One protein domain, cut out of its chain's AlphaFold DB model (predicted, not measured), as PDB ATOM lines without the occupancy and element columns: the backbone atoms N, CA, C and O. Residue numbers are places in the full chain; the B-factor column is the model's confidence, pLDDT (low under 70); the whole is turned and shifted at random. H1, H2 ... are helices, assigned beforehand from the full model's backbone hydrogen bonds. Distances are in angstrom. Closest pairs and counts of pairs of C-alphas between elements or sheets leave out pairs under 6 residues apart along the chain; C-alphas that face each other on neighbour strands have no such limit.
ATOM      1  N   GLU A 338      12.923 -54.896 -35.717       94.25
ATOM      2  CA  GLU A 338      13.994 -55.808 -36.145       94.25
ATOM      3  C   GLU A 338      14.555 -55.437 -37.523       94.25
ATOM      4  O   GLU A 338      15.768 -55.332 -37.692       94.25
ATOM      5  N   GLN A 339      13.688 -55.148 -38.498       92.38
ATOM      6  CA  GLN A 339      14.126 -54.715 -39.831       92.38
ATOM      7  C   GLN A 339      14.837 -53.364 -39.793       92.38
ATOM      8  O   GLN A 339      15.763 -53.126 -40.565       92.38
ATOM      9  N   ARG A 340      14.411 -52.458 -38.906       91.81
ATOM     10  CA  ARG A 340      15.083 -51.165 -38.724       91.81
ATOM     11  C   ARG A 340      16.493 -51.355 -38.182       91.81
ATOM     12  O   ARG A 340      17.413 -50.761 -38.735       91.81
ATOM     13  N   LEU A 341      16.655 -52.216 -37.178       92.19
ATOM     14  CA  LEU A 341      17.961 -52.570 -36.622       92.19
ATOM     15  C   LEU A 341      18.857 -53.247 -37.665       92.19
ATOM     16  O   LEU A 341      20.032 -52.905 -37.767       92.19
ATOM     17  N   GLU A 342      18.310 -54.149 -38.484       94.81
ATOM     18  CA  GLU A 342      19.057 -54.793 -39.569       94.81
ATOM     19  C   GLU A 342      19.556 -53.763 -40.596       94.81
ATOM     20  O   GLU A 342      20.732 -53.771 -40.957       94.81
ATOM     21  N   ILE A 343      18.701 -52.823 -41.014       93.19
ATOM     22  CA  ILE A 343      19.078 -51.744 -41.943       93.19
ATOM     23  C   ILE A 343      20.125 -50.807 -41.321       93.19
ATOM     24  O   ILE A 343      21.044 -50.350 -42.009       93.19
ATOM     25  N   GLU A 344      19.996 -50.502 -40.030       90.94
ATOM     26  CA  GLU A 344      20.938 -49.653 -39.304       90.94
ATOM     27  C   GLU A 344      22.324 -50.312 -39.205       90.94
ATOM     28  O   GLU A 344      23.338 -49.646 -39.453       90.94
ATOM     29  N   ALA A 345      22.359 -51.631 -38.990       93.81
ATOM     30  CA  ALA A 345      23.572 -52.438 -38.882       93.81
ATOM     31  C   ALA A 345      24.396 -52.550 -40.179       93.81
ATOM     32  O   ALA A 345      25.585 -52.859 -40.105       93.81
ATOM     33  N   LEU A 346      23.824 -52.272 -41.359       94.69
ATOM     34  CA  LEU A 346      24.530 -52.374 -42.648       94.69
ATOM     35  C   LEU A 346      25.691 -51.374 -42.728       94.69
ATOM     36  O   LEU A 346      25.484 -50.228 -43.081       94.69
ATOM     37  N   GLN A 347      26.936 -51.707 -42.419       92.75
ATOM     38  CA  GLN A 347      28.001 -50.691 -42.423       92.75
ATOM     39  C   GLN A 347      28.463 -50.311 -43.833       92.75
ATOM     40  O   GLN A 347      28.961 -49.201 -44.041       92.75
ATOM     41  N   ARG A 348      28.298 -51.210 -44.808       94.50
ATOM     42  CA  ARG A 348      28.880 -51.073 -46.141       94.50
ATOM     43  C   ARG A 348      27.862 -51.314 -47.256       94.50
ATOM     44  O   ARG A 348      26.931 -52.101 -47.100       94.50
ATOM     45  N   PRO A 349      28.067 -50.708 -48.439       93.19
ATOM     46  CA  PRO A 349      27.242 -50.975 -49.613       93.19
ATOM     47  C   PRO A 349      27.216 -52.443 -50.043       93.19
ATOM     48  O   PRO A 349      26.305 -52.831 -50.770       93.19
ATOM     49  N   GLU A 350      28.241 -53.222 -49.705       96.25
ATOM     50  CA  GLU A 350      28.390 -54.639 -50.059       96.25
ATOM     51  C   GLU A 350      27.473 -55.553 -49.244       96.25
ATOM     52  O   GLU A 350      27.224 -56.677 -49.669       96.25
ATOM     53  N   ASP A 351      26.935 -55.059 -48.126       96.06
ATOM     54  CA  ASP A 351      26.015 -55.812 -47.270       96.06
ATOM     55  C   ASP A 351      24.627 -55.986 -47.936       96.06
ATOM     56  O   ASP A 351      23.798 -56.761 -47.471       96.06
ATOM     57  N   ILE A 352      24.373 -55.289 -49.055       95.94
ATOM     58  CA  ILE A 352      23.159 -55.400 -49.876       95.94
ATOM     59  C   ILE A 352      23.512 -56.065 -51.209       95.94
ATOM     60  O   ILE A 352      24.460 -55.646 -51.884       95.94
ATOM     61  N   ASP A 353      22.697 -57.031 -51.648       97.38
ATOM     62  CA  ASP A 353      22.855 -57.657 -52.964       97.38
ATOM     63  C   ASP A 353      22.950 -56.614 -54.094       97.38
ATOM     64  O   ASP A 353      22.259 -55.588 -54.111       97.38
ATOM     65  N   LEU A 354      23.801 -56.879 -55.088       96.06
ATOM     66  CA  LEU A 354      24.107 -55.922 -56.146       96.06
ATOM     67  C   LEU A 354      22.869 -55.520 -56.966       96.06
ATOM     68  O   LEU A 354      22.767 -54.357 -57.379       96.06
ATOM     69  N   GLN A 355      21.951 -56.452 -57.244       97.00
ATOM     70  CA  GLN A 355      20.736 -56.165 -58.014       97.00
ATOM     71  C   GLN A 355      19.759 -55.337 -57.188       97.00
ATOM     72  O   GLN A 355      19.211 -54.343 -57.678       97.00
ATOM     73  N   GLU A 356      19.597 -55.692 -55.916       95.56
ATOM     74  CA  GLU A 356      18.769 -54.933 -54.988       95.56
ATOM     75  C   GLU A 356      19.305 -53.514 -54.790       95.56
ATOM     76  O   GLU A 356      18.566 -52.540 -54.955       95.56
ATOM     77  N   ARG A 357      20.610 -53.366 -54.568       95.81
ATOM     78  CA  ARG A 357      21.279 -52.071 -54.439       95.81
ATOM     79  C   ARG A 357      21.070 -51.190 -55.668       95.81
ATOM     80  O   ARG A 357      20.818 -49.993 -55.530       95.81
ATOM     81  N   LYS A 358      21.140 -51.748 -56.883       96.81
ATOM     82  CA  LYS A 358      20.840 -51.009 -58.125       96.81
ATOM     83  C   LYS A 358      19.378 -50.561 -58.176       96.81
ATOM     84  O   LYS A 358      19.112 -49.402 -58.494       96.81
ATOM     85  N   ARG A 359      18.443 -51.453 -57.833       97.25
ATOM     86  CA  ARG A 359      17.003 -51.157 -57.780       97.25
ATOM     87  C   ARG A 359      16.694 -50.035 -56.787       97.25
ATOM     88  O   ARG A 359      15.958 -49.109 -57.126       97.25
ATOM     89  N   LEU A 360      17.266 -50.103 -55.587       96.56
ATOM     90  CA  LEU A 360      17.070 -49.113 -54.528       96.56
ATOM     91  C   LEU A 360      17.678 -47.760 -54.899       96.56
ATOM     92  O   LEU A 360      17.001 -46.745 -54.768       96.56
ATOM     93  N   ASN A 361      18.896 -47.739 -55.446       96.19
ATOM     94  CA  ASN A 361      19.526 -46.503 -55.915       96.19
ATOM     95  C   ASN A 361      18.720 -45.815 -57.021       96.19
ATOM     96  O   ASN A 361      18.597 -44.593 -57.031       96.19
ATOM     97  N   GLU A 362      18.144 -46.580 -57.948       97.25
ATOM     98  CA  GLU A 362      17.275 -46.018 -58.982       97.25
ATOM     99  C   GLU A 362      15.967 -45.469 -58.382       97.25
ATOM    100  O   GLU A 362      15.508 -44.394 -58.777       97.25
ATOM    101  N   GLY A 363      15.394 -46.147 -57.380       96.06
ATOM    102  CA  GLY A 363      14.252 -45.648 -56.606       96.06
ATOM    103  C   GLY A 363      14.559 -44.331 -55.886       96.06
ATOM    104  O   GLY A 363      13.835 -43.347 -56.056       96.06
ATOM    105  N   LEU A 364      15.683 -44.280 -55.171       96.25
ATOM    106  CA  LEU A 364      16.187 -43.088 -54.495       96.25
ATOM    107  C   LEU A 364      16.444 -41.948 -55.485       96.25
ATOM    108  O   LEU A 364      16.004 -40.821 -55.272       96.25
ATOM    109  N   ARG A 365      17.066 -42.235 -56.634       96.44
ATOM    110  CA  ARG A 365      17.311 -41.238 -57.682       96.44
ATOM    111  C   ARG A 365      16.013 -40.654 -58.238       96.44
ATOM    112  O   ARG A 365      15.956 -39.457 -58.516       96.44
ATOM    113  N   ARG A 366      14.967 -41.468 -58.416       96.44
ATOM    114  CA  ARG A 366      13.636 -40.984 -58.825       96.44
ATOM    115  C   ARG A 366      13.007 -40.110 -57.748       96.44
ATOM    116  O   ARG A 366      12.438 -39.077 -58.088       96.44
ATOM    117  N   ARG A 367      13.161 -40.480 -56.472       95.19
ATOM    118  CA  ARG A 367      12.683 -39.680 -55.339       95.19
ATOM    119  C   ARG A 367      13.386 -38.322 -55.275       95.19
ATOM    120  O   ARG A 367      12.708 -37.309 -55.213       95.19
ATOM    121  N   MET A 368      14.708 -38.280 -55.437       95.69
ATOM    122  CA  MET A 368      15.486 -37.028 -55.459       95.69
ATOM    123  C   MET A 368      15.175 -36.131 -56.668       95.69
ATOM    124  O   MET A 368      15.330 -34.916 -56.590       95.69
ATOM    125  N   LYS A 369      14.706 -36.699 -57.789       96.38
ATOM    126  CA  LYS A 369      14.220 -35.924 -58.946       96.38
ATOM    127  C   LYS A 369      12.851 -35.283 -58.713       96.38
ATOM    128  O   LYS A 369      12.537 -34.310 -59.390       96.38
ATOM    129  N   ASN A 370      12.038 -35.829 -57.807       95.88
ATOM    130  CA  ASN A 370      10.736 -35.276 -57.457       95.88
ATOM    131  C   ASN A 370      10.734 -34.810 -55.989       95.88
ATOM    132  O   ASN A 370      10.303 -35.568 -55.118       95.88
ATOM    133  N   PRO A 371      11.175 -33.567 -55.709       93.38
ATOM    134  CA  PRO A 371      11.341 -33.047 -54.350       93.38
ATOM    135  C   PRO A 371      10.021 -32.822 -53.593       93.38
ATOM    136  O   PRO A 371      10.034 -32.331 -52.466       93.38
ATOM    137  N   GLN A 372       8.866 -33.151 -54.177       93.94
ATOM    138  CA  GLN A 372       7.579 -33.003 -53.507       93.94
ATOM    139  C   GLN A 372       7.501 -33.899 -52.261       93.94
ATOM    140  O   GLN A 372       7.537 -35.130 -52.350       93.94
ATOM    141  N   GLY A 373       7.387 -33.257 -51.097       90.25
ATOM    142  CA  GLY A 373       7.363 -33.917 -49.789       90.25
ATOM    143  C   GLY A 373       8.745 -34.248 -49.217       90.25
ATOM    144  O   GLY A 373       8.807 -34.809 -48.130       90.25
ATOM    145  N   LEU A 374       9.838 -33.896 -49.907       93.69
ATOM    146  CA  LEU A 374      11.187 -33.991 -49.346       93.69
ATOM    147  C   LEU A 374      11.486 -32.743 -48.509       93.69
ATOM    148  O   LEU A 374      11.019 -31.637 -48.796       93.69
ATOM    149  N   ARG A 375      12.320 -32.911 -47.483       89.88
ATOM    150  CA  ARG A 375      12.834 -31.798 -46.681       89.88
ATOM    151  C   ARG A 375      13.654 -30.839 -47.560       89.88
ATOM    152  O   ARG A 375      14.446 -31.272 -48.395       89.88
ATOM    153  N   LYS A 376      13.488 -29.526 -47.356       90.94
ATOM    154  CA  LYS A 376      14.303 -28.495 -48.029       90.94
ATOM    155  C   LYS A 376      15.785 -28.711 -47.696       90.94
ATOM    156  O   LYS A 376      16.100 -28.927 -46.529       90.94
ATOM    157  N   GLY A 377      16.672 -28.656 -48.690       89.94
ATOM    158  CA  GLY A 377      18.106 -28.911 -48.510       89.94
ATOM    159  C   GLY A 377      18.529 -30.364 -48.757       89.94
ATOM    160  O   GLY A 377      19.710 -30.622 -48.971       89.94
ATOM    161  N   LEU A 378      17.597 -31.326 -48.746       92.69
ATOM    162  CA  LEU A 378      17.934 -32.748 -48.879       92.69
ATOM    163  C   LEU A 378      18.480 -33.086 -50.275       92.69
ATOM    164  O   LEU A 378      19.411 -33.876 -50.416       92.69
ATOM    165  N   VAL A 379      17.906 -32.469 -51.310       94.62
ATOM    166  CA  VAL A 379      18.338 -32.667 -52.698       94.62
ATOM    167  C   VAL A 379      19.715 -32.049 -52.917       94.62
ATOM    168  O   VAL A 379      20.557 -32.656 -53.574       94.62
ATOM    169  N   GLU A 380      19.967 -30.879 -52.337       94.44
ATOM    170  CA  GLU A 380      21.259 -30.201 -52.373       94.44
ATOM    171  C   GLU A 380      22.337 -31.032 -51.665       94.44
ATOM    172  O   GLU A 380      23.415 -31.226 -52.221       94.44
ATOM    173  N   GLN A 381      22.037 -31.603 -50.492       92.56
ATOM    174  CA  GLN A 381      22.958 -32.504 -49.789       92.56
ATOM    175  C   GLN A 381      23.242 -33.780 -50.596       92.56
ATOM    176  O   GLN A 381      24.394 -34.194 -50.701       92.56
ATOM    177  N   TRP A 382      22.224 -34.377 -51.227       94.88
ATOM    178  CA  TRP A 382      22.414 -35.530 -52.115       94.88
ATOM    179  C   TRP A 382      23.274 -35.190 -53.343       94.88
ATOM    180  O   TRP A 382      24.067 -36.013 -53.795       94.88
ATOM    181  N   GLN A 383      23.134 -33.983 -53.897       94.31
ATOM    182  CA  GLN A 383      23.970 -33.508 -55.004       94.31
ATOM    183  C   GLN A 383      25.406 -33.195 -54.561       94.31
ATOM    184  O   GLN A 383      26.335 -33.419 -55.335       94.31
ATOM    185  N   ALA A 384      25.590 -32.711 -53.330       92.94
ATOM    186  CA  ALA A 384      26.897 -32.436 -52.737       92.94
ATOM    187  C   ALA A 384      27.649 -33.714 -52.325       92.94
ATOM    188  O   ALA A 384      28.881 -33.720 -52.298       92.94
ATOM    189  N   ALA A 385      26.929 -34.803 -52.039       93.81
ATOM    190  CA  ALA A 385      27.502 -36.105 -51.728       93.81
ATOM    191  C   ALA A 385      28.301 -36.651 -52.925       93.81
ATOM    192  O   ALA A 385      27.751 -37.149 -53.914       93.81
ATOM    193  N   THR A 386      29.629 -36.571 -52.838       92.44
ATOM    194  CA  THR A 386      30.542 -37.113 -53.856       92.44
ATOM    195  C   THR A 386      31.022 -38.514 -53.495       92.44
ATOM    196  O   THR A 386      31.173 -39.349 -54.393       92.44
ATOM    197  N   SER A 387      31.182 -38.794 -52.197       92.62
ATOM    198  CA  SER A 387      31.646 -40.082 -51.690       92.62
ATOM    199  C   SER A 387      30.591 -41.179 -51.845       92.62
ATOM    200  O   SER A 387      29.381 -40.943 -51.760       92.62
ATOM    201  N   ALA A 388      31.055 -42.411 -52.063       91.56
ATOM    202  CA  ALA A 388      30.194 -43.592 -52.059       91.56
ATOM    203  C   ALA A 388      29.559 -43.816 -50.677       91.56
ATOM    204  O   ALA A 388      28.396 -44.208 -50.608       91.56
ATOM    205  N   THR A 389      30.295 -43.506 -49.605       89.81
ATOM    206  CA  THR A 389      29.820 -43.608 -48.220       89.81
ATOM    207  C   THR A 389      28.653 -42.658 -47.972       89.81
ATOM    208  O   THR A 389      27.601 -43.105 -47.530       89.81
ATOM    209  N   ASP A 390      28.778 -41.388 -48.367       91.19
ATOM    210  CA  ASP A 390      27.710 -40.395 -48.194       91.19
ATOM    211  C   ASP A 390      26.431 -40.838 -48.910       91.19
ATOM    212  O   ASP A 390      25.348 -40.851 -48.329       91.19
ATOM    213  N   LYS A 391      26.554 -41.279 -50.170       94.12
ATOM    214  CA  LYS A 391      25.419 -41.791 -50.958       94.12
ATOM    215  C   LYS A 391      24.784 -43.026 -50.326       94.12
ATOM    216  O   LYS A 391      23.571 -43.203 -50.429       94.12
ATOM    217  N   PHE A 392      25.581 -43.870 -49.677       95.06
ATOM    218  CA  PHE A 392      25.079 -45.029 -48.955       95.06
ATOM    219  C   PHE A 392      24.303 -44.634 -47.694       95.06
ATOM    220  O   PHE A 392      23.260 -45.227 -47.428       95.06
ATOM    221  N   THR A 393      24.708 -43.574 -46.991       93.12
ATOM    222  CA  THR A 393      23.943 -43.015 -45.865       93.12
ATOM    223  C   THR A 393      22.530 -42.611 -46.292       93.12
ATOM    224  O   THR A 393      21.554 -42.964 -45.633       93.12
ATOM    225  N   PHE A 394      22.376 -41.959 -47.449       94.62
ATOM    226  CA  PHE A 394      21.048 -41.662 -48.004       94.62
ATOM    227  C   PHE A 394      20.277 -42.921 -48.422       94.62
ATOM    228  O   PHE A 394      19.053 -42.946 -48.314       94.62
ATOM    229  N   LEU A 395      20.966 -43.964 -48.897       95.69
ATOM    230  CA  LEU A 395      20.339 -45.238 -49.248       95.69
ATOM    231  C   LEU A 395      19.778 -45.956 -48.015       95.69
ATOM    232  O   LEU A 395      18.645 -46.431 -48.066       95.69
ATOM    233  N   LYS A 396      20.528 -45.985 -46.907       94.25
ATOM    234  CA  LYS A 396      20.029 -46.466 -45.611       94.25
ATOM    235  C   LYS A 396      18.797 -45.699 -45.177       94.25
ATOM    236  O   LYS A 396      17.779 -46.281 -44.824       94.25
ATOM    237  N   ALA A 397      18.892 -44.379 -45.243       93.38
ATOM    238  CA  ALA A 397      17.817 -43.514 -44.818       93.38
ATOM    239  C   ALA A 397      16.549 -43.746 -45.671       93.38
ATOM    240  O   ALA A 397      15.449 -43.793 -45.131       93.38
ATOM    241  N   TYR A 398      16.709 -44.036 -46.967       94.75
ATOM    242  CA  TYR A 398      15.623 -44.422 -47.878       94.75
ATOM    243  C   TYR A 398      15.008 -45.795 -47.581       94.75
ATOM    244  O   TYR A 398      13.829 -46.024 -47.859       94.75
ATOM    245  N   LEU A 399      15.801 -46.726 -47.049       94.38
ATOM    246  CA  LEU A 399      15.315 -48.028 -46.599       94.38
ATOM    247  C   LEU A 399      14.502 -47.910 -45.305       94.38
ATOM    248  O   LEU A 399      13.482 -48.582 -45.184       94.38
ATOM    249  N   LEU A 400      14.920 -47.036 -44.386       93.25
ATOM    250  CA  LEU A 400      14.199 -46.745 -43.141       93.25
ATOM    251  C   LEU A 400      12.913 -45.945 -43.386       93.25
ATOM    252  O   LEU A 400      11.882 -46.219 -42.771       93.25
ATOM    253  N   ASP A 401      12.973 -44.969 -44.291       92.56
ATOM    254  CA  ASP A 401      11.844 -44.137 -44.690       92.56
ATOM    255  C   ASP A 401      11.854 -43.894 -46.206       92.56
ATOM    256  O   ASP A 401      12.591 -43.055 -46.735       92.56
TER     257      ASP A 401
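What this domain is: This is residues 338 to 401 of the 477 residues of the protein "Nipblb protein" of Symbiodinium sp. CCMP2592 (UniProt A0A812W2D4). Three helices, H1, H4 and H3, stand side by side in a loose row with H4 in the middle, and the longest helix, H2, crosses over one side of the row like a bar and packs on H4. H4 runs the opposite way to both H1 and H3, and residues 372 to 377, between H2 and H3, stick out. The printed part has 64 residues with four named helices, H1, H2, H3 and H4 in that order along the chain, and no named strand; the class is all helix. The whole is compact, with a radius of gyration of the C-alphas of 11.8 A, and rounded, with spans of 29 by 24 by 18 A.

How they stand to each other: H1, residues 338 to 345, touches H4, residues 388 to 400, at a shallow tilt of 10 degrees, opposite ways. The closest C-alphas of the two are those of Arg 340 and Leu 400, 6.3 A apart, and H4 touches H1 with residues 396 to 400 alone. H2, residues 354 to 369, is apart from H1. H2 touches H4 and is about perpendicular to it, at 83 degrees. H2 touches H4 with residues 360 to 364 alone, and H4 touches H2 with residues 395 to 398 alone; the closest C-alphas of the two are those of Leu 364 and Tyr 398, 6.8 A apart. H3, residues 378 to 384, is close to H2 but not clearly touching, at a steep tilt of 66 degrees, opposite ways; the closest C-alphas are those of Met 368 and Val 379, 5.9 A apart. H3 is also close to H4 but not clearly touching, at a shallow tilt of 19 degrees, opposite ways; the closest C-alphas are those of Trp 382 and Lys 391, 7.0 A apart. H1 and H3 are apart. In H1, H2, H3 and H4 every O i to N i+4 pair is within hydrogen-bond range.

Where its parts are: H1 begins at C-alpha 338 at (13.994, -55.808, -36.145) and ends at residue 345, 10.5 A from first to last C-alpha. H2 begins at C-alpha 354 at (24.107, -55.922, -56.146) and has a length of 22.5 A to C-alpha 369. H3, from residue 378 to residue 384, measures 9.8 A. H4 begins at residue 388, measures 18.6 A and ends at C-alpha 400 at (14.199, -46.745, -43.141).

The domain as a whole: The two C-alphas farthest apart are those of Glu 338 and Ala 384, at 31.4 A. The printed part has no cut. The link from H3 to H4 is tight, and those from H1 to H2 and from H2 to H3 are short. The mean pLDDT of the printed part is 94.2, and no printed residue is under 70.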